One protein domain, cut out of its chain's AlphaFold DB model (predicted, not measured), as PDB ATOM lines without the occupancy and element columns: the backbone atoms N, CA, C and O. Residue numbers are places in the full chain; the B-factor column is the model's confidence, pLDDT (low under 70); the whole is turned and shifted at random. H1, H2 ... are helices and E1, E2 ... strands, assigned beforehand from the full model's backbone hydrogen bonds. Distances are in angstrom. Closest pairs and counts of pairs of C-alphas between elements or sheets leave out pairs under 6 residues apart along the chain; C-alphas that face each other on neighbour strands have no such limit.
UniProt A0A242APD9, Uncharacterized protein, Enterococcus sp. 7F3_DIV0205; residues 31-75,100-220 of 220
ATOM      1  N   GLU A  31     202.730 279.021 376.788       78.69
ATOM      2  CA  GLU A  31     201.358 278.563 376.567       78.69
ATOM      3  C   GLU A  31     201.311 277.422 375.543       78.69
ATOM      4  O   GLU A  31     200.672 276.405 375.801       78.69
ATOM      5  N   VAL A  32     202.048 277.541 374.430       78.75
ATOM      6  CA  VAL A  32     202.187 276.462 373.433       78.75
ATOM      7  C   VAL A  32     202.843 275.232 374.064       78.75
ATOM      8  O   VAL A  32     202.360 274.117 373.881       78.75
ATOM      9  N   MET A  33     203.905 275.413 374.860       82.94
ATOM     10  CA  MET A  33     204.524 274.296 375.581       82.94
ATOM     11  C   MET A  33     203.544 273.616 376.538       82.94
ATOM     12  O   MET A  33     203.465 272.387 376.547       82.94
ATOM     13  N   LYS A  34     202.795 274.398 377.319       84.25
ATOM     14  CA  LYS A  34     201.806 273.889 378.271       84.25
ATOM     15  C   LYS A  34     200.728 273.082 377.552       84.25
ATOM     16  O   LYS A  34     200.516 271.926 377.903       84.25
ATOM     17  N   GLU A  35     200.131 273.644 376.505       87.00
ATOM     18  CA  GLU A  35     199.091 272.988 375.709       87.00
ATOM     19  C   GLU A  35     199.586 271.665 375.091       87.00
ATOM     20  O   GLU A  35     198.886 270.650 375.135       87.00
ATOM     21  N   ASP A  36     200.810 271.639 374.557       85.38
ATOM     22  CA  ASP A  36     201.408 270.424 373.999       85.38
ATOM     23  C   ASP A  36     201.692 269.360 375.071       85.38
ATOM     24  O   ASP A  36     201.519 268.165 374.822       85.38
ATOM     25  N   VAL A  37     202.136 269.760 376.265       86.06
ATOM     26  CA  VAL A  37     202.359 268.849 377.400       86.06
ATOM     27  C   VAL A  37     201.035 268.273 377.906       86.06
ATOM     28  O   VAL A  37     200.935 267.057 378.061       86.06
ATOM     29  N   GLU A  38     200.005 269.104 378.083       86.56
ATOM     30  CA  GLU A  38     198.662 268.692 378.527       86.56
ATOM     31  C   GLU A  38     197.994 267.719 377.541       86.56
ATOM     32  O   GLU A  38     197.359 266.749 377.953       86.56
ATOM     33  N   LYS A  39     198.201 267.907 376.230       87.25
ATOM     34  CA  LYS A  39     197.770 266.959 375.181       87.25
ATOM     35  C   LYS A  39     198.650 265.709 375.073       87.25
ATOM     36  O   LYS A  39     198.332 264.788 374.323       87.25
ATOM     37  N   GLY A  40     199.775 265.661 375.784       81.25
ATOM     38  CA  GLY A  40     200.755 264.581 375.708       81.25
ATOM     39  C   GLY A  40     201.619 264.587 374.439       81.25
ATOM     40  O   GLY A  40     202.349 263.618 374.215       81.25
ATOM     41  N   GLU A  41     201.579 265.653 373.638       84.38
ATOM     42  CA  GLU A  41     202.404 265.896 372.443       84.38
ATOM     43  C   GLU A  41     203.799 266.466 372.779       84.38
ATOM     44  O   GLU A  41     204.711 266.450 371.945       84.38
ATOM     45  N   GLY A  42     203.985 266.947 374.010       83.69
ATOM     46  CA  GLY A  42     205.227 267.501 374.547       83.69
ATOM     47  C   GLY A  42     205.768 266.748 375.766       83.69
ATOM     48  O   GLY A  42     205.045 266.016 376.441       83.69
ATOM     49  N   VAL A  43     207.058 266.945 376.049       84.56
ATOM     50  CA  VAL A  43     207.725 266.619 377.322       84.56
ATOM     51  C   VAL A  43     208.752 267.703 377.665       84.56
ATOM     52  O   VAL A  43     209.352 268.287 376.761       84.56
ATOM     53  N   VAL A  44     208.995 267.958 378.953       80.38
ATOM     54  CA  VAL A  44     209.944 268.990 379.414       80.38
ATOM     55  C   VAL A  44     211.285 268.365 379.804       80.38
ATOM     56  O   VAL A  44     211.336 267.296 380.413       80.38
ATOM     57  N   TYR A  45     212.392 269.015 379.439       77.00
ATOM     58  CA  TYR A  45     213.744 268.576 379.778       77.00
ATOM     59  C   TYR A  45     214.273 269.266 381.039       77.00
ATOM     60  O   TYR A  45     214.357 270.494 381.092       77.00
ATOM     61  N   ASN A  46     214.721 268.484 382.022       69.62
ATOM     62  CA  ASN A  46     215.463 268.981 383.174       69.62
ATOM     63  C   ASN A  46     216.974 268.991 382.852       69.62
ATOM     64  O   ASN A  46     217.582 267.920 382.768       69.62
ATOM     65  N   PRO A  47     217.617 270.167 382.699       62.16
ATOM     66  CA  PRO A  47     219.045 270.254 382.401       62.16
ATOM     67  C   PRO A  47     219.943 269.997 383.618       62.16
ATOM     68  O   PRO A  47     221.126 269.747 383.429       62.16
ATOM     69  N   VAL A  48     219.418 270.076 384.846       63.78
ATOM     70  CA  VAL A  48     220.173 269.823 386.087       63.78
ATOM     71  C   VAL A  48     220.306 268.320 386.322       63.78
ATOM     72  O   VAL A  48     221.386 267.830 386.629       63.78
ATOM     73  N   LEU A  49     219.213 267.580 386.114       63.97
ATOM     74  CA  LEU A  49     219.178 266.115 386.210       63.97
ATOM     75  C   LEU A  49     219.501 265.413 384.881       63.97
ATOM     76  O   LEU A  49     219.549 264.186 384.833       63.97
ATOM     77  N   ASN A  50     219.709 266.189 383.813       65.62
ATOM     78  CA  ASN A  50     220.074 265.730 382.475       65.62
ATOM     79  C   ASN A  50     219.142 264.628 381.921       65.62
ATOM     80  O   ASN A  50     219.584 263.618 381.370       65.62
ATOM     81  N   ARG A  51     217.828 264.812 382.111       74.00
ATOM     82  CA  ARG A  51     216.774 263.876 381.689       74.00
ATOM     83  C   ARG A  51     215.449 264.586 381.428       74.00
ATOM     84  O   ARG A  51     215.253 265.733 381.820       74.00
ATOM     85  N   VAL A  52     214.506 263.872 380.819       77.69
ATOM     86  CA  VAL A  52     213.101 264.298 380.760       77.69
ATOM     87  C   VAL A  52     212.505 264.322 382.179       77.69
ATOM     88  O   VAL A  52     212.821 263.465 383.012       77.69
ATOM     89  N   MET A  53     211.684 265.333 382.463       77.06
ATOM     90  CA  MET A  53     210.922 265.458 383.707       77.06
ATOM     91  C   MET A  53     209.825 264.389 383.785       77.06
ATOM     92  O   MET A  53     209.222 264.012 382.780       77.06
ATOM     93  N   THR A  54     209.546 263.905 384.990       80.94
ATOM     94  CA  THR A  54     208.326 263.140 385.281       80.94
ATOM     95  C   THR A  54     207.093 264.044 385.176       80.94
ATOM     96  O   THR A  54     207.216 265.270 385.114       80.94
ATOM     97  N   THR A  55     205.891 263.463 385.176       79.38
ATOM     98  CA  THR A  55     204.640 264.238 385.138       79.38
ATOM     99  C   THR A  55     204.558 265.240 386.296       79.38
ATOM    100  O   THR A  55     204.369 266.423 386.042       79.38
ATOM    101  N   GLY A  56     204.822 264.807 387.536       76.06
ATOM    102  CA  GLY A  56     204.785 265.689 388.711       76.06
ATOM    103  C   GLY A  56     205.835 266.806 388.674       76.06
ATOM    104  O   GLY A  56     205.508 267.959 388.926       76.06
ATOM    105  N   GLU A  57     207.075 266.506 388.263       75.44
ATOM    106  CA  GLU A  57     208.110 267.539 388.061       75.44
ATOM    107  C   GLU A  57     207.726 268.540 386.957       75.44
ATOM    108  O   GLU A  57     208.094 269.712 387.022       75.44
ATOM    109  N   THR A  58     206.990 268.085 385.938       78.94
ATOM    110  CA  THR A  58     206.513 268.934 384.839       78.94
ATOM    111  C   THR A  58     205.370 269.843 385.292       78.94
ATOM    112  O   THR A  58     205.368 271.026 384.960       78.94
ATOM    113  N   GLU A  59     204.423 269.320 386.076       82.19
ATOM    114  CA  GLU A  59     203.333 270.088 386.694       82.19
ATOM    115  C   GLU A  59     203.877 271.147 387.668       82.19
ATOM    116  O   GLU A  59     203.466 272.309 387.610       82.19
ATOM    117  N   GLU A  60     204.854 270.780 388.504       76.06
ATOM    118  CA  GLU A  60     205.553 271.703 389.406       76.06
ATOM    119  C   GLU A  60     206.272 272.808 388.616       76.06
ATOM    120  O   GLU A  60     206.081 273.992 388.899       76.06
ATOM    121  N   PHE A  61     207.028 272.447 387.571       77.31
ATOM    122  CA  PHE A  61     207.701 273.409 386.694       77.31
ATOM    123  C   PHE A  61     206.717 274.370 386.008       77.31
ATOM    124  O   PHE A  61     206.954 275.578 386.000       77.31
ATOM    125  N   ILE A  62     205.600 273.865 385.468       80.44
ATOM    126  CA  ILE A  62     204.551 274.695 384.858       80.44
ATOM    127  C   ILE A  62     204.004 275.686 385.891       80.44
ATOM    128  O   ILE A  62     203.993 276.888 385.630       80.44
ATOM    129  N   SER A  63     203.633 275.213 387.084       78.19
ATOM    130  CA  SER A  63     203.084 276.071 388.139       78.19
ATOM    131  C   SER A  63     204.078 277.140 388.606       78.19
ATOM    132  O   SER A  63     203.696 278.293 388.819       78.19
ATOM    133  N   ILE A  64     205.365 276.802 388.728       73.69
ATOM    134  CA  ILE A  64     206.432 277.761 389.042       73.69
ATOM    135  C   ILE A  64     206.484 278.871 387.984       73.69
ATOM    136  O   ILE A  64     206.441 280.051 388.336       73.69
ATOM    137  N   VAL A  65     206.538 278.513 386.698       72.75
ATOM    138  CA  VAL A  65     206.645 279.499 385.612       72.75
ATOM    139  C   VAL A  65     205.390 280.366 385.516       72.75
ATOM    140  O   VAL A  65     205.520 281.577 385.363       72.75
ATOM    141  N   GLU A  66     204.192 279.805 385.696       76.94
ATOM    142  CA  GLU A  66     202.942 280.580 385.738       76.94
ATOM    143  C   GLU A  66     202.923 281.595 386.887       76.94
ATOM    144  O   GLU A  66     202.581 282.761 386.679       76.94
ATOM    145  N   ASN A  67     203.338 281.182 388.088       69.19
ATOM    146  CA  ASN A  67     203.413 282.066 389.250       69.19
ATOM    147  C   ASN A  67     204.429 283.200 389.048       69.19
ATOM    148  O   ASN A  67     204.160 284.343 389.421       69.19
ATOM    149  N   GLU A  68     205.587 282.915 388.451       67.94
ATOM    150  CA  GLU A  68     206.599 283.933 388.155       67.94
ATOM    151  C   GLU A  68     206.180 284.853 386.996       67.94
ATOM    152  O   GLU A  68     206.354 286.068 387.089       67.94
ATOM    153  N   MET A  69     205.521 284.332 385.954       65.50
ATOM    154  CA  MET A  69     204.926 285.152 384.891       65.50
ATOM    155  C   MET A  69     203.844 286.091 385.444       65.50
ATOM    156  O   MET A  69     203.870 287.288 385.146       65.50
ATOM    157  N   ALA A  70     202.963 285.598 386.319       65.31
ATOM    158  CA  ALA A  70     201.936 286.405 386.979       65.31
ATOM    159  C   ALA A  70     202.527 287.523 387.859       65.31
ATOM    160  O   ALA A  70     202.022 288.647 387.840       65.31
ATOM    161  N   LYS A  71     203.632 287.263 388.574       63.28
ATOM    162  CA  LYS A  71     204.395 288.299 389.300       63.28
ATOM    163  C   LYS A  71     205.068 289.292 388.344       63.28
ATOM    164  O   LYS A  71     205.071 290.494 388.608       63.28
ATOM    165  N   SER A  72     205.609 288.819 387.219       52.00
ATOM    166  CA  SER A  72     206.352 289.642 386.250       52.00
ATOM    167  C   SER A  72     205.496 290.674 385.505       52.00
ATOM    168  O   SER A  72     206.027 291.677 385.033       52.00
ATOM    169  N   HIS A  73     204.165 290.525 385.487       47.03
ATOM    170  CA  HIS A  73     203.261 291.587 385.021       47.03
ATOM    171  C   HIS A  73     203.342 292.884 385.858       47.03
ATOM    172  O   HIS A  73     202.805 293.908 385.438       47.03
ATOM    173  N   ILE A  74     204.037 292.863 387.002       43.88
ATOM    174  CA  ILE A  74     204.321 294.030 387.849       43.88
ATOM    175  C   ILE A  74     205.767 294.549 387.650       43.88
ATOM    176  O   ILE A  74     206.054 295.689 388.018       43.88
ATOM    177  N   LEU A  75     206.686 293.778 387.037       32.38
ATOM    178  CA  LEU A  75     208.078 294.201 386.809       32.38
ATOM    179  C   LEU A  75     208.775 293.446 385.649       32.38
ATOM    180  O   LEU A  75     208.962 292.232 385.713       32.38
ATOM    181  N   VAL A 100     221.896 261.159 376.888       35.53
ATOM    182  CA  VAL A 100     222.045 262.592 376.546       35.53
ATOM    183  C   VAL A 100     223.368 263.082 377.133       35.53
ATOM    184  O   VAL A 100     223.406 263.751 378.159       35.53
ATOM    185  N   VAL A 101     224.493 262.699 376.536       33.00
ATOM    186  CA  VAL A 101     225.796 263.153 377.036       33.00
ATOM    187  C   VAL A 101     225.977 264.631 376.658       33.00
ATOM    188  O   VAL A 101     225.958 264.969 375.470       33.00
ATOM    189  N   GLU A 102     226.186 265.509 377.650       36.03
ATOM    190  CA  GLU A 102     226.674 266.880 377.428       36.03
ATOM    191  C   GLU A 102     228.142 266.805 376.986       36.03
ATOM    192  O   GLU A 102     229.090 266.971 377.751       36.03
ATOM    193  N   ILE A 103     228.330 266.455 375.716       36.19
ATOM    194  CA  ILE A 103     229.652 266.308 375.132       36.19
ATOM    195  C   ILE A 103     230.159 267.707 374.787       36.19
ATOM    196  O   ILE A 103     229.802 268.265 373.746       36.19
ATOM    197  N   ASN A 104     231.043 268.226 375.643       34.50
ATOM    198  CA  ASN A 104     231.883 269.411 375.422       34.50
ATOM    199  C   ASN A 104     232.935 269.208 374.305       34.50
ATOM    200  O   ASN A 104     234.020 269.786 374.343       34.50
ATOM    201  N   ASP A 105     232.610 268.419 373.279       35.38
ATOM    202  CA  ASP A 105     233.363 268.411 372.032       35.38
ATOM    203  C   ASP A 105     233.032 269.707 371.301       35.38
ATOM    204  O   ASP A 105     231.940 269.869 370.735       35.38
ATOM    205  N   THR A 106     234.020 270.593 371.222       36.66
ATOM    206  CA  THR A 106     234.135 271.477 370.066       36.66
ATOM    207  C   THR A 106     233.959 270.610 368.815       36.66
ATOM    208  O   THR A 106     234.725 269.663 368.617       36.66
ATOM    209  N   PRO A 107     232.922 270.847 367.989       38.06
ATOM    210  CA  PRO A 107     232.593 269.947 366.899       38.06
ATOM    211  C   PRO A 107     233.799 269.894 365.977       38.06
ATOM    212  O   PRO A 107     234.218 270.934 365.467       38.06
ATOM    213  N   ILE A 108     234.360 268.696 365.794       37.34
ATOM    214  CA  ILE A 108     235.520 268.485 364.932       37.34
ATOM    215  C   ILE A 108     235.131 268.992 363.545       37.34
ATOM    216  O   ILE A 108     234.357 268.356 362.824       37.34
ATOM    217  N   ILE A 109     235.631 270.178 363.191       42.12
ATOM    218  CA  ILE A 109     235.377 270.795 361.894       42.12
ATOM    219  C   ILE A 109     236.175 269.973 360.893       42.12
ATOM    220  O   ILE A 109     237.348 270.252 360.649       42.12
ATOM    221  N   SER A 110     235.544 268.933 360.347       38.34
ATOM    222  CA  SER A 110     236.170 268.105 359.326       38.34
ATOM    223  C   SER A 110     236.641 269.007 358.192       38.34
ATOM    224  O   SER A 110     235.848 269.715 357.565       38.34
ATOM    225  N   THR A 111     237.944 268.977 357.927       40.34
ATOM    226  CA  THR A 111     238.567 269.712 356.822       40.34
ATOM    227  C   THR A 111     238.050 269.229 355.464       40.34
ATOM    228  O   THR A 111     238.061 269.994 354.500       40.34
ATOM    229  N   PHE A 112     237.502 268.010 355.416       39.88
ATOM    230  CA  PHE A 112     236.790 267.430 354.281       39.88
ATOM    231  C   PHE A 112     235.355 267.060 354.680       39.88
ATOM    232  O   PHE A 112     235.113 266.067 355.366       39.88
ATOM    233  N   GLY A 113     234.378 267.862 354.255       47.84
ATOM    234  CA  GLY A 113     232.965 267.602 354.529       47.84
ATOM    235  C   GLY A 113     232.072 268.822 354.324       47.84
ATOM    236  O   GLY A 113     232.533 269.913 353.983       47.84
ATOM    237  N   ALA A 114     230.770 268.635 354.547       59.78
ATOM    238  CA  ALA A 114     229.843 269.754 354.657       59.78
ATOM    239  C   ALA A 114     230.230 270.626 355.865       59.78
ATOM    240  O   ALA A 114     230.573 270.109 356.927       59.78
ATOM    241  N   LYS A 115     230.174 271.950 355.704       66.75
ATOM    242  CA  LYS A 115     230.431 272.902 356.794       66.75
ATOM    243  C   LYS A 115     229.122 273.238 357.523       66.75
ATOM    244  O   LYS A 115     228.065 273.202 356.882       66.75
ATOM    245  N   PRO A 116     229.173 273.617 358.816       71.06
ATOM    246  CA  PRO A 116     228.032 274.219 359.497       71.06
ATOM    247  C   PRO A 116     227.451 275.381 358.675       71.06
ATOM    248  O   PRO A 116     228.204 276.100 358.006       71.06
ATOM    249  N   PRO A 117     226.122 275.570 358.674       71.50
ATOM    250  CA  PRO A 117     225.497 276.594 357.852       71.50
ATOM    251  C   PRO A 117     225.930 277.996 358.295       71.50
ATOM    252  O   PRO A 117     226.161 278.251 359.469       71.50
ATOM    253  N   VAL A 118     226.003 278.934 357.353       66.44
ATOM    254  CA  VAL A 118     226.238 280.364 357.652       66.44
ATOM    255  C   VAL A 118     225.015 281.232 357.367       66.44
ATOM    256  O   VAL A 118     224.948 282.372 357.812       66.44
ATOM    257  N   LYS A 119     224.033 280.700 356.628       67.50
ATOM    258  CA  LYS A 119     222.796 281.407 356.293       67.50
ATOM    259  C   LYS A 119     221.822 281.340 357.463       67.50
ATOM    260  O   LYS A 119     221.323 280.262 357.791       67.50
ATOM    261  N   THR A 120     221.550 282.496 358.053       69.88
ATOM    262  CA  THR A 120     220.564 282.659 359.121       69.88
ATOM    263  C   THR A 120     219.143 282.414 358.607       69.88
ATOM    264  O   THR A 120     218.790 282.841 357.509       69.88
ATOM    265  N   HIS A 121     218.319 281.754 359.415       67.94
ATOM    266  CA  HIS A 121     216.887 281.580 359.210       67.94
ATOM    267  C   HIS A 121     216.148 281.930 360.510       67.94
ATOM    268  O   HIS A 121     216.221 281.175 361.477       67.94
ATOM    269  N   LEU A 122     215.419 283.049 360.528       65.94
ATOM    270  CA  LEU A 122     214.205 283.126 361.356       65.94
ATOM    271  C   LEU A 122     213.129 282.207 360.712       65.94
ATOM    272  O   LEU A 122     213.159 282.048 359.494       65.94
ATOM    273  N   LEU A 123     212.220 281.585 361.486       61.62
ATOM    274  CA  LEU A 123     211.258 280.541 361.029       61.62
ATOM    275  C   LEU A 123     209.844 281.165 360.778       61.62
ATOM    276  O   LEU A 123     209.867 282.223 360.191       61.62
ATOM    277  N   LYS A 124     208.639 280.691 361.183       53.97
ATOM    278  CA  LYS A 124     207.509 281.624 361.553       53.97
ATOM    279  C   LYS A 124     206.421 281.011 362.439       53.97
ATOM    280  O   LYS A 124     205.797 280.025 362.068       53.97
ATOM    281  N   GLU A 125     206.127 281.714 363.541       51.94
ATOM    282  CA  GLU A 125     204.917 281.508 364.327       51.94
ATOM    283  C   GLU A 125     203.653 281.598 363.452       51.94
ATOM    284  O   GLU A 125     203.551 282.487 362.597       51.94
ATOM    285  N   PRO A 126     202.655 280.738 363.690       49.19
ATOM    286  CA  PRO A 126     202.577 279.788 364.805       49.19
ATOM    287  C   PRO A 126     203.057 278.370 364.438       49.19
ATOM    288  O   PRO A 126     202.844 277.435 365.202       49.19
ATOM    289  N   LEU A 127     203.633 278.160 363.248       59.66
ATOM    290  CA  LEU A 127     203.826 276.812 362.710       59.66
ATOM    291  C   LEU A 127     205.219 276.243 363.031       59.66
ATOM    292  O   LEU A 127     206.225 276.898 362.742       59.66
ATOM    293  N   PRO A 128     205.308 274.998 363.543       70.94
ATOM    294  CA  PRO A 128     206.589 274.343 363.757       70.94
ATOM    295  C   PRO A 128     207.322 274.167 362.427       70.94
ATOM    296  O   PRO A 128     206.761 273.725 361.418       70.94
ATOM    297  N   TYR A 129     208.612 274.477 362.422       82.44
ATOM    298  CA  TYR A 129     209.441 274.301 361.245       82.44
ATOM    299  C   TYR A 129     209.754 272.821 361.028       82.44
ATOM    300  O   TYR A 129     210.526 272.239 361.786       82.44
ATOM    301  N   SER A 130     209.225 272.231 359.954       87.00
ATOM    302  CA  SER A 130     209.694 270.940 359.434       87.00
ATOM    303  C   SER A 130     210.923 271.139 358.553       87.00
ATOM    304  O   SER A 130     210.917 271.942 357.615       87.00
ATOM    305  N   SER A 131     211.952 270.322 358.763       86.12
ATOM    306  CA  SER A 131     213.017 270.168 357.777       86.12
ATOM    307  C   SER A 131     212.493 269.543 356.477       86.12
ATOM    308  O   SER A 131     211.478 268.842 356.457       86.12
ATOM    309  N   GLN A 132     213.229 269.754 355.382       85.38
ATOM    310  CA  GLN A 132     213.134 268.865 354.220       85.38
ATOM    311  C   GLN A 132     213.733 267.488 354.575       85.38
ATOM    312  O   GLN A 132     214.554 267.427 355.497       85.38
ATOM    313  N   PRO A 133     213.345 266.396 353.890       86.88
ATOM    314  CA  PRO A 133     213.846 265.056 354.192       86.88
ATOM    315  C   PRO A 133     215.364 264.921 354.006       86.88
ATOM    316  O   PRO A 133     215.914 265.301 352.971       86.88
ATOM    317  N   PHE A 134     216.031 264.328 354.991       87.19
ATOM    318  CA  PHE A 134     217.454 264.006 354.967       87.19
ATOM    319  C   PHE A 134     217.699 262.631 354.334       87.19
ATOM    320  O   PHE A 134     216.834 261.751 354.322       87.19
ATOM    321  N   SER A 135     218.883 262.466 353.741       84.38
ATOM    322  CA  SER A 135     219.390 261.184 353.238       84.38
ATOM    323  C   SER A 135     220.885 261.266 352.904       84.38
ATOM    324  O   SER A 135     221.425 262.356 352.684       84.38
ATOM    325  N   GLY A 136     221.531 260.105 352.803       82.44
ATOM    326  CA  GLY A 136     222.880 259.944 352.252       82.44
ATOM    327  C   GLY A 136     223.968 259.760 353.309       82.44
ATOM    328  O   GLY A 136     223.705 259.766 354.505       82.44
ATOM    329  N   SER A 137     225.211 259.589 352.861       80.00
ATOM    330  CA  SER A 137     226.370 259.326 353.725       80.00
ATOM    331  C   SER A 137     227.045 260.600 354.256       80.00
ATOM    332  O   SER A 137     226.841 261.696 353.726       80.00
ATOM    333  N   GLY A 138     227.879 260.452 355.285       80.44
ATOM    334  CA  GLY A 138     228.622 261.524 355.947       80.44
ATOM    335  C   GLY A 138     227.760 262.416 356.843       80.44
ATOM    336  O   GLY A 138     226.545 262.237 356.957       80.44
ATOM    337  N   THR A 139     228.393 263.398 357.485       82.69
ATOM    338  CA  THR A 139     227.691 264.402 358.295       82.69
ATOM    339  C   THR A 139     226.885 265.348 357.407       82.69
ATOM    340  O   THR A 139     227.404 265.956 356.465       82.69
ATOM    341  N   ARG A 140     225.601 265.492 357.724       84.31
ATOM    342  CA  ARG A 140     224.643 266.391 357.085       84.31
ATOM    343  C   ARG A 140     224.203 267.444 358.090       84.31
ATOM    344  O   ARG A 140     224.024 267.147 359.265       84.31
ATOM    345  N   TYR A 141     224.014 268.667 357.613       84.81
ATOM    346  CA  TYR A 141     223.613 269.817 358.423       84.81
ATOM    347  C   TYR A 141     222.267 270.357 357.940       84.81
ATOM    348  O   TYR A 141     221.916 270.184 356.774       84.81
ATOM    349  N   SER A 142     221.551 271.080 358.802       81.38
ATOM    350  CA  SER A 142     220.267 271.746 358.520       81.38
ATOM    351  C   SER A 142     220.236 272.632 357.269       81.38
ATOM    352  O   SER A 142     219.151 272.996 356.821       81.38
ATOM    353  N   GLY A 143     221.396 273.060 356.751       73.00
ATOM    354  CA  GLY A 143     221.516 274.067 355.687       73.00
ATOM    355  C   GLY A 143     221.121 275.487 356.124       73.00
ATOM    356  O   GLY A 143     221.247 276.431 355.348       73.00
ATOM    357  N   LYS A 144     220.677 275.636 357.378       77.38
ATOM    358  CA  LYS A 144     220.123 276.843 357.991       77.38
ATOM    359  C   LYS A 144     220.644 277.003 359.413       77.38
ATOM    360  O   LYS A 144     220.651 276.031 360.168       77.38
ATOM    361  N   PHE A 145     221.029 278.220 359.772       78.38
ATOM    362  CA  PHE A 145     221.318 278.600 361.149       78.38
ATOM    363  C   PHE A 145     220.079 279.284 361.728       78.38
ATOM    364  O   PHE A 145     219.761 280.413 361.364       78.38
ATOM    365  N   PHE A 146     219.341 278.579 362.569       79.75
ATOM    366  CA  PHE A 146     218.133 279.074 363.214       79.75
ATOM    367  C   PHE A 146     218.465 280.234 364.151       79.75
ATOM    368  O   PHE A 146     219.509 280.215 364.803       79.75
ATOM    369  N   TYR A 147     217.603 281.247 364.177       75.50
ATOM    370  CA  TYR A 147     217.766 282.461 364.973       75.50
ATOM    371  C   TYR A 147     216.462 282.755 365.699       75.50
ATOM    372  O   TYR A 147     215.431 282.948 365.056       75.50
ATOM    373  N   PHE A 148     216.537 282.816 367.021       71.31
ATOM    374  CA  PHE A 148     215.423 283.110 367.907       71.31
ATOM    375  C   PHE A 148     215.647 284.513 368.453       71.31
ATOM    376  O   PHE A 148     216.590 284.749 369.213       71.31
ATOM    377  N   LYS A 149     214.837 285.467 367.990       63.53
ATOM    378  CA  LYS A 149     214.962 286.867 368.390       63.53
ATOM    379  C   LYS A 149     214.284 287.084 369.745       63.53
ATOM    380  O   LYS A 149     213.304 286.421 370.051       63.53
ATOM    381  N   ASN A 150     214.801 288.011 370.553       56.62
ATOM    382  CA  ASN A 150     214.289 288.327 371.892       56.62
ATOM    383  C   ASN A 150     214.158 287.087 372.790       56.62
ATOM    384  O   ASN A 150     213.275 287.024 373.638       56.62
ATOM    385  N   TYR A 151     215.038 286.103 372.607       59.88
ATOM    386  CA  TYR A 151     214.906 284.767 373.185       59.88
ATOM    387  C   TYR A 151     214.858 284.757 374.724       59.88
ATOM    388  O   TYR A 151     214.196 283.919 375.313       59.88
ATOM    389  N   TYR A 152     215.443 285.763 375.377       52.56
ATOM    390  CA  TYR A 152     215.298 286.009 376.818       52.56
ATOM    391  C   TYR A 152     213.854 286.305 377.293       52.56
ATOM    392  O   TYR A 152     213.614 286.304 378.497       52.56
ATOM    393  N   LYS A 153     212.910 286.604 376.385       55.34
ATOM    394  CA  LYS A 153     211.470 286.767 376.670       55.34
ATOM    395  C   LYS A 153     210.669 285.472 376.486       55.34
ATOM    396  O   LYS A 153     209.494 285.453 376.834       55.34
ATOM    397  N   VAL A 154     211.273 284.415 375.936       60.25
ATOM    398  CA  VAL A 154     210.611 283.133 375.669       60.25
ATOM    399  C   VAL A 154     211.365 282.024 376.390       60.25
ATOM    400  O   VAL A 154     212.528 281.760 376.103       60.25
ATOM    401  N   TYR A 155     210.714 281.374 377.351       60.62
ATOM    402  CA  TYR A 155     211.396 280.514 378.321       60.62
ATOM    403  C   TYR A 155     211.934 279.189 377.755       60.62
ATOM    404  O   TYR A 155     212.789 278.562 378.389       60.62
ATOM    405  N   LEU A 156     211.473 278.750 376.580       72.25
ATOM    406  CA  LEU A 156     211.688 277.395 376.065       72.25
ATOM    407  C   LEU A 156     211.858 277.362 374.536       72.25
ATOM    408  O   LEU A 156     211.547 278.321 373.835       72.25
ATOM    409  N   PHE A 157     212.328 276.225 374.025       77.06
ATOM    410  CA  PHE A 157     212.258 275.851 372.611       77.06
ATOM    411  C   PHE A 157     211.971 274.350 372.483       77.06
ATOM    412  O   PHE A 157     212.509 273.541 373.241       77.06
ATOM    413  N   GLY A 158     211.120 273.963 371.538       81.69
ATOM    414  CA  GLY A 158     210.731 272.577 371.293       81.69
ATOM    415  C   GLY A 158     211.466 271.984 370.096       81.69
ATOM    416  O   GLY A 158     211.440 272.550 369.004       81.69
ATOM    417  N   VAL A 159     212.060 270.801 370.250       87.12
ATOM    418  CA  VAL A 159     212.656 270.038 369.136       87.12
ATOM    419  C   VAL A 159     212.122 268.612 369.068       87.12
ATOM    420  O   VAL A 159     211.777 268.013 370.084       87.12
ATOM    421  N   ARG A 160     212.057 268.057 367.857       88.75
ATOM    422  CA  ARG A 160     211.643 266.670 367.595       88.75
ATOM    423  C   ARG A 160     212.432 266.098 366.422       88.75
ATOM    424  O   ARG A 160     212.831 266.854 365.536       88.75
ATOM    425  N   ALA A 161     212.617 264.781 366.379       87.81
ATOM    426  CA  ALA A 161     213.155 264.085 365.217       87.81
ATOM    427  C   ALA A 161     212.310 262.865 364.823       87.81
ATOM    428  O   ALA A 161     211.721 262.194 365.667       87.81
ATOM    429  N   GLU A 162     212.278 262.577 363.524       89.06
ATOM    430  CA  GLU A 162     211.591 261.440 362.912       89.06
ATOM    431  C   GLU A 162     212.580 260.577 362.118       89.06
ATOM    432  O   GLU A 162     213.427 261.095 361.380       89.06
ATOM    433  N   ILE A 163     212.401 259.254 362.220       85.44
ATOM    434  CA  ILE A 163     213.180 258.172 361.582       85.44
ATOM    435  C   ILE A 163     214.628 258.051 362.078       85.44
ATOM    436  O   ILE A 163     215.080 256.934 362.304       85.44
ATOM    437  N   ASP A 164     215.347 259.157 362.262       86.38
ATOM    438  CA  ASP A 164     216.756 259.159 362.670       86.38
ATOM    439  C   ASP A 164     217.045 260.223 363.738       86.38
ATOM    440  O   ASP A 164     216.299 261.191 363.885       86.38
ATOM    441  N   THR A 165     218.127 260.044 364.491       84.00
ATOM    442  CA  THR A 165     218.548 260.957 365.559       84.00
ATOM    443  C   THR A 165     219.287 262.161 364.975       84.00
ATOM    444  O   THR A 165     220.098 262.048 364.050       84.00
ATOM    445  N   PHE A 166     219.039 263.338 365.547       87.31
ATOM    446  CA  PHE A 166     219.753 264.568 365.208       87.31
ATOM    447  C   PHE A 166     220.437 265.154 366.445       87.31
ATOM    448  O   PHE A 166     220.075 264.870 367.582       87.31
ATOM    449  N   TYR A 167     221.415 266.021 366.214       86.12
ATOM    450  CA  TYR A 167     222.031 266.863 367.233       86.12
ATOM    451  C   TYR A 167     221.657 268.312 366.958       86.12
ATOM    452  O   TYR A 167     221.904 268.796 365.849       86.12
ATOM    453  N   PHE A 168     221.102 269.009 367.946       85.56
ATOM    454  CA  PHE A 168     220.878 270.450 367.879       85.56
ATOM    455  C   PHE A 168     222.005 271.179 368.611       85.56
ATOM    456  O   PHE A 168     222.160 271.069 369.826       85.56
ATOM    457  N   HIS A 169     222.818 271.907 367.850       82.25
ATOM    458  CA  HIS A 169     223.934 272.702 368.355       82.25
ATOM    459  C   HIS A 169     223.460 274.134 368.533       82.25
ATOM    460  O   HIS A 169     223.013 274.748 367.563       82.25
ATOM    461  N   THR A 170     223.579 274.688 369.733       77.25
ATOM    462  CA  THR A 170     223.255 276.095 369.999       77.25
ATOM    463  C   THR A 170     224.518 276.921 370.182       77.25
ATOM    464  O   THR A 170     225.567 276.384 370.520       77.25
ATOM    465  N   ARG A 171     224.440 278.239 369.986       72.19
ATOM    466  CA  ARG A 171     225.491 279.204 370.334       72.19
ATOM    467  C   ARG A 171     224.888 280.469 370.940       72.19
ATOM    468  O   ARG A 171     223.815 280.911 370.528       72.19
ATOM    469  N   ALA A 172     225.629 281.079 371.860       59.38
ATOM    470  CA  ALA A 172     225.417 282.473 372.225       59.38
ATOM    471  C   ALA A 172     225.878 283.396 371.078       59.38
ATOM    472  O   ALA A 172     226.673 283.004 370.218       59.38
ATOM    473  N   ASN A 173     225.353 284.620 371.046       56.94
ATOM    474  CA  ASN A 173     225.547 285.552 369.937       56.94
ATOM    475  C   ASN A 173     227.044 285.815 369.622       56.94
ATOM    476  O   ASN A 173     227.874 285.948 370.517       56.94
ATOM    477  N   ARG A 174     227.365 285.940 368.327       51.91
ATOM    478  CA  ARG A 174     228.672 286.312 367.730       51.91
ATOM    479  C   ARG A 174     229.878 285.361 367.857       51.91
ATOM    480  O   ARG A 174     230.826 285.581 367.109       51.91
ATOM    481  N   ASN A 175     229.859 284.295 368.661       50.78
ATOM    482  CA  ASN A 175     230.975 283.327 368.712       50.78
ATOM    483  C   ASN A 175     230.717 282.053 367.882       50.78
ATOM    484  O   ASN A 175     229.597 281.561 367.802       50.78
ATOM    485  N   LEU A 176     231.763 281.510 367.243       50.00
ATOM    486  CA  LEU A 176     231.659 280.334 366.358       50.00
ATOM    487  C   LEU A 176     231.661 278.980 367.091       50.00
ATOM    488  O   LEU A 176     231.306 277.976 366.475       50.00
ATOM    489  N   SER A 177     232.033 278.937 368.373       53.28
ATOM    490  CA  SER A 177     231.910 277.719 369.182       53.28
ATOM    491  C   SER A 177     230.446 277.483 369.559       53.28
ATOM    492  O   SER A 177     229.782 278.444 369.969       53.28
ATOM    493  N   PRO A 178     229.921 276.247 369.473       56.97
ATOM    494  CA  PRO A 178     228.654 275.944 370.110       56.97
ATOM    495  C   PRO A 178     228.782 276.118 371.627       56.97
ATOM    496  O   PRO A 178     229.833 275.871 372.219       56.97
ATOM    497  N   TYR A 179     227.693 276.586 372.221       63.66
ATOM    498  CA  TYR A 179     227.489 276.738 373.653       63.66
ATOM    499  C   TYR A 179     227.038 275.413 374.275       63.66
ATOM    500  O   TYR A 179     227.520 275.054 375.341       63.66
ATOM    501  N   ARG A 180     226.133 274.685 373.599       72.19
ATOM    502  CA  ARG A 180     225.629 273.362 373.999       72.19
ATOM    503  C   ARG A 180     225.277 272.506 372.784       72.19
ATOM    504  O   ARG A 180     224.964 273.032 371.712       72.19
ATOM    505  N   ARG A 181     225.277 271.185 372.977       77.25
ATOM    506  CA  ARG A 181     224.821 270.188 372.002       77.25
ATOM    507  C   ARG A 181     223.750 269.309 372.637       77.25
ATOM    508  O   ARG A 181     224.034 268.584 373.580       77.25
ATOM    509  N   TYR A 182     222.540 269.351 372.093       78.25
ATOM    510  CA  TYR A 182     221.417 268.534 372.545       78.25
ATOM    511  C   TYR A 182     221.225 267.341 371.612       78.25
ATOM    512  O   TYR A 182     221.222 267.505 370.389       78.25
ATOM    513  N   VAL A 183     221.048 266.146 372.177       80.50
ATOM    514  CA  VAL A 183     220.580 264.976 371.424       80.50
ATOM    515  C   VAL A 183     219.078 265.131 371.206       80.50
ATOM    516  O   VAL A 183     218.332 265.378 372.151       80.50
ATOM    517  N   VAL A 184     218.635 264.996 369.960       83.38
ATOM    518  CA  VAL A 184     217.227 265.041 369.561       83.38
ATOM    519  C   VAL A 184     216.840 263.627 369.119       83.38
ATOM    520  O   VAL A 184     217.083 263.270 367.959       83.38
ATOM    521  N   PRO A 185     216.327 262.791 370.043       76.81
ATOM    522  CA  PRO A 185     216.000 261.401 369.756       76.81
ATOM    523  C   PRO A 185     214.794 261.297 368.819       76.81
ATOM    524  O   PRO A 185     213.966 262.210 368.730       76.81
ATOM    525  N   VAL A 186     214.671 260.146 368.155       81.88
ATOM    526  CA  VAL A 186     213.472 259.801 367.384       81.88
ATOM    527  C   VAL A 186     212.278 259.725 368.336       81.88
ATOM    528  O   VAL A 186     212.265 258.913 369.258       81.88
ATOM    529  N   SER A 187     211.285 260.586 368.126       80.06
ATOM    530  CA  SER A 187     210.147 260.757 369.029       80.06
ATOM    531  C   SER A 187     208.942 261.314 368.273       80.06
ATOM    532  O   SER A 187     209.088 262.177 367.411       80.06
ATOM    533  N   SER A 188     207.731 260.875 368.626       75.75
ATOM    534  CA  SER A 188     206.487 261.534 368.197       75.75
ATOM    535  C   SER A 188     206.231 262.846 368.949       75.75
ATOM    536  O   SER A 188     205.562 263.738 368.421       75.75
ATOM    537  N   LYS A 189     206.812 262.990 370.146       84.25
ATOM    538  CA  LYS A 189     206.675 264.153 371.028       84.25
ATOM    539  C   LYS A 189     207.793 265.169 370.835       84.25
ATOM    540  O   LYS A 189     208.937 264.788 370.574       84.25
ATOM    541  N   TYR A 190     207.479 266.444 371.038       86.19
ATOM    542  CA  TYR A 190     208.489 267.491 371.182       86.19
ATOM    543  C   TYR A 190     209.153 267.421 372.555       86.19
ATOM    544  O   TYR A 190     208.475 267.276 373.569       86.19
ATOM    545  N   VAL A 191     210.474 267.575 372.583       83.81
ATOM    546  CA  VAL A 191     211.241 267.799 373.809       83.81
ATOM    547  C   VAL A 191     211.469 269.297 373.946       83.81
ATOM    548  O   VAL A 191     212.091 269.913 373.076       83.81
ATOM    549  N   PHE A 192     210.947 269.877 375.021       81.62
ATOM    550  CA  PHE A 192     211.118 271.283 375.349       81.62
ATOM    551  C   PHE A 192     212.363 271.480 376.204       81.62
ATOM    552  O   PHE A 192     212.453 270.998 377.333       81.62
ATOM    553  N   PHE A 193     213.328 272.197 375.642       75.81
ATOM    554  CA  PHE A 193     214.581 272.547 376.289       75.81
ATOM    555  C   PHE A 193     214.554 274.009 376.747       75.81
ATOM    556  O   PHE A 193     213.934 274.853 376.095       75.81
ATOM    557  N   PRO A 194     215.255 274.343 377.840       65.25
ATOM    558  CA  PRO A 194     215.190 275.684 378.390       65.25
ATOM    559  C   PRO A 194     216.075 276.721 377.700       65.25
ATOM    560  O   PRO A 194     217.217 276.476 377.292       65.25
ATOM    561  N   SER A 195     215.531 277.933 377.658       58.53
ATOM    562  CA  SER A 195     216.076 279.143 377.052       58.53
ATOM    563  C   SER A 195     217.174 279.798 377.902       58.53
ATOM    564  O   SER A 195     217.093 280.953 378.311       58.53
ATOM    565  N   ARG A 196     218.268 279.072 378.178       53.25
ATOM    566  CA  ARG A 196     219.453 279.674 378.822       53.25
ATOM    567  C   ARG A 196     220.222 280.572 377.845       53.25
ATOM    568  O   ARG A 196     221.261 280.181 377.313       53.25
ATOM    569  N   SER A 197     219.729 281.791 377.630       45.94
ATOM    570  CA  SER A 197     220.505 282.890 377.052       45.94
ATOM    571  C   SER A 197     220.355 284.152 377.897       45.94
ATOM    572  O   SER A 197     219.341 284.848 377.841       45.94
ATOM    573  N   TYR A 198     221.397 284.464 378.671       45.56
ATOM    574  CA  TYR A 198     221.531 285.745 379.358       45.56
ATOM    575  C   TYR A 198     221.415 286.893 378.343       45.56
ATOM    576  O   TYR A 198     222.330 287.101 377.547       45.56
ATOM    577  N   LYS A 199     220.285 287.617 378.375       48.38
ATOM    578  CA  LYS A 199     219.980 288.823 377.577       48.38
ATOM    579  C   LYS A 199     220.515 288.777 376.137       48.38
ATOM    580  O   LYS A 199     221.394 289.551 375.759       48.38
ATOM    581  N   GLY A 200     219.958 287.899 375.308       54.44
ATOM    582  CA  GLY A 200     220.340 287.836 373.902       54.44
ATOM    583  C   GLY A 200     219.435 286.973 373.039       54.44
ATOM    584  O   GLY A 200     218.483 286.360 373.516       54.44
ATOM    585  N   ASP A 201     219.765 286.953 371.752       62.31
ATOM    586  CA  ASP A 201     219.157 286.081 370.753       62.31
ATOM    587  C   ASP A 201     219.899 284.736 370.735       62.31
ATOM    588  O   ASP A 201     221.134 284.713 370.625       62.31
ATOM    589  N   LEU A 202     219.173 283.614 370.806       68.38
ATOM    590  CA  LEU A 202     219.774 282.292 370.612       68.38
ATOM    591  C   LEU A 202     219.902 281.994 369.129       68.38
ATOM    592  O   LEU A 202     219.054 282.352 368.311       68.38
ATOM    593  N   GLN A 203     220.962 281.275 368.785       76.81
ATOM    594  CA  GLN A 203     221.138 280.753 367.447       76.81
ATOM    595  C   GLN A 203     221.496 279.266 367.521       76.81
ATOM    596  O   GLN A 203     222.198 278.852 368.442       76.81
ATOM    597  N   GLY A 204     221.082 278.458 366.544       81.44
ATOM    598  CA  GLY A 204     221.479 277.049 366.490       81.44
ATOM    599  C   GLY A 204     221.329 276.382 365.126       81.44
ATOM    600  O   GLY A 204     220.801 276.962 364.183       81.44
ATOM    601  N   TYR A 205     221.804 275.148 364.993       84.62
ATOM    602  CA  TYR A 205     221.678 274.347 363.774       84.62
ATOM    603  C   TYR A 205     221.580 272.859 364.104       84.62
ATOM    604  O   TYR A 205     222.078 272.404 365.130       84.62
ATOM    605  N   PHE A 206     220.966 272.087 363.207       87.88
ATOM    606  CA  PHE A 206     220.910 270.633 363.343       87.88
ATOM    607  C   PHE A 206     222.032 269.972 362.544       87.88
ATOM    608  O   PHE A 206     222.392 270.442 361.459       87.88
ATOM    609  N   SER A 207     222.534 268.844 363.039       88.00
ATOM    610  CA  SER A 207     223.358 267.908 362.273       88.00
ATOM    611  C   SER A 207     222.971 266.458 362.545       88.00
ATOM    612  O   SER A 207     222.548 266.131 363.648       88.00
ATOM    613  N   THR A 208     223.210 265.576 361.587       87.75
ATOM    614  CA  THR A 208     223.100 264.115 361.732       87.75
ATOM    615  C   THR A 208     224.150 263.442 360.836       87.75
ATOM    616  O   THR A 208     224.704 264.100 359.953       87.75
ATOM    617  N   THR A 209     224.470 262.167 361.051       84.06
ATOM    618  CA  THR A 209     225.551 261.459 360.342       84.06
ATOM    619  C   THR A 209     225.020 260.180 359.714       84.06
ATOM    620  O   THR A 209     224.455 259.352 360.411       84.06
ATOM    621  N   ASN A 210     225.251 260.006 358.407       83.38
ATOM    622  CA  ASN A 210     224.690 258.917 357.595       83.38
ATOM    623  C   ASN A 210     223.145 258.788 357.670       83.38
ATOM    624  O   ASN A 210     222.659 257.664 357.796       83.38
ATOM    625  N   PRO A 211     222.366 259.889 357.595       85.62
ATOM    626  CA  PRO A 211     220.934 259.852 357.871       85.62
ATOM    627  C   PRO A 211     220.149 258.864 357.006       85.62
ATOM    628  O   PRO A 211     220.233 258.882 355.767       85.62
ATOM    629  N   LEU A 212     219.287 258.089 357.664       85.12
ATOM    630  CA  LEU A 212     218.281 257.251 357.022       85.12
ATOM    631  C   LEU A 212     217.400 258.082 356.079       85.12
ATOM    632  O   LEU A 212     216.984 259.204 356.390       85.12
ATOM    633  N   LYS A 213     217.112 257.522 354.899       89.19
ATOM    634  CA  LYS A 213     216.356 258.207 353.845       89.19
ATOM    635  C   LYS A 213     214.951 258.560 354.331       89.19
ATOM    636  O   LYS A 213     214.148 257.675 354.600       89.19
ATOM    637  N   GLY A 214     214.641 259.853 354.334       86.31
ATOM    638  CA  GLY A 214     213.336 260.375 354.732       86.31
ATOM    639  C   GLY A 214     213.335 261.075 356.089       86.31
ATOM    640  O   GLY A 214     212.356 261.757 356.378       86.31
ATOM    641  N   SER A 215     214.406 260.936 356.878       87.94
ATOM    642  CA  SER A 215     214.521 261.488 358.235       87.94
ATOM    643  C   SER A 215     214.338 263.003 358.293       87.94
ATOM    644  O   SER A 215     214.666 263.732 357.350       87.94
ATOM    645  N   ARG A 216     213.769 263.494 359.396       90.88
ATOM    646  CA  ARG A 216     213.439 264.913 359.580       90.88
ATOM    647  C   ARG A 216     213.704 265.355 361.004       90.88
ATOM    648  O   ARG A 216     213.509 264.583 361.936       90.88
ATOM    649  N   TYR A 217     214.054 266.626 361.154       89.50
ATOM    650  CA  TYR A 217     213.944 267.328 362.426       89.50
ATOM    651  C   TYR A 217     212.837 268.380 362.345       89.50
ATOM    652  O   TYR A 217     212.508 268.891 361.268       89.50
ATOM    653  N   PHE A 218     212.312 268.731 363.511       87.75
ATOM    654  CA  PHE A 218     211.340 269.791 363.711       87.75
ATOM    655  C   PHE A 218     211.833 270.713 364.817       87.75
ATOM    656  O   PHE A 218     212.476 270.255 365.766       87.75
ATOM    657  N   ILE A 219     211.527 272.000 364.697       85.06
ATOM    658  CA  ILE A 219     211.814 272.986 365.737       85.06
ATOM    659  C   ILE A 219     210.701 274.031 365.820       85.06
ATOM    660  O   ILE A 219     210.165 274.451 364.791       85.06
ATOM    661  N   LYS A 220     210.362 274.420 367.046       79.25
ATOM    662  CA  LYS A 220     209.423 275.485 367.397       79.25
ATOM    663  C   LYS A 220     210.025 276.320 368.522       79.25
ATOM    664  O   LYS A 220     210.469 275.719 369.522       79.25
TER     665      LYS A 220
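What this domain is: This is residues 31 to 75 and 100 to 220 of the 220 residues of an uncharacterized protein of Enterococcus sp. 7F3_DIV0205 (UniProt A0A242APD9). Two strongly twisted sheets lie face to face as a sandwich, one of the four strands E1, E7, E4, E9 and one branched, of E2, E3, E5, E6, E8; H1 packs on the first sheet, on the side away from the second, with H2 beside it at the E1 edge. Residues 67 to 75, the end of H2 and what follows, stick out, while the long unnamed stretch 100 to 138 runs round the outside and pairs briefly with E3 and E9, an edge strand of each sheet. The printed part has 166 residues, with two named helices and nine named strands in the order H1 E1 H2 E2 E3 E4 E5 E6 E7 E8 E9. The class is mixed, helices and strands, with under half of the residues in named elements. The whole is compact, with a radius of gyration of the C-alphas of 16.2 A, and spans 53 by 33 by 30 A.

How they stand to each other: H1, residues 31 to 38, is on the sheet E1 E7 E4 E9, a mixed sheet of E1, residues 42 to 46, E7, 190 to 194, E4, 156 to 162, and E9, 216 to 219, in that order. Its height over the sheet is 8.6 A, and it runs across the strands, at 65 degrees to E1 on the local plane. H2, residues 55 to 72, is close to H1 but not clearly touching, with the C-alphas of Lys 34 and Ile 62 closest at 7.2 A, at a shallow tilt of 22 degrees, opposite ways. H1, H2 and this sheet make two layers, helices on one face of a sheet. In both helices every O i to N i+4 pair is within hydrogen-bond range. E1 and E7 are parallel, with N 43 and O 190 2.9 A apart; E7 and E4 are antiparallel, with N 159 and O 191 at 3.0 A; E4 and E9 are antiparallel, with N 162 and O 216 at 2.8 A. In the branched sheet E8, residues 202 to 209, has E2, 139 to 141, and E3, 145 to 148, on one side and E5, 166 to 171, on the other; N 140 and O 208 are 2.8 A apart, N 146 and O 204 2.7 A, N 167 and O 207 2.8 A. E5 forms an antiparallel hairpin with E6, residues 180 to 184, with N 168 and O 182 at 2.9 A. The facing parts of the two sheets are 10.2 A centre to centre.

Where its parts are: H1 begins at C-alpha 31, (201.358, 278.563, 376.567), and E9 ends at C-alpha 219, (211.814, 272.986, 365.737). From first to last C-alpha H2 measures 25.5 A, E8 23.9 A and E4 20.7 A.

The domain as a whole: Residues 76 to 99 are not printed, and C-alphas 75 and 100 are 36.0 A apart across the cut. Of the links that are printed whole, none is long. Mean pLDDT of the printed part is 70.9; 64 residues are under 70, among them 67 to 75 and 100 to 115.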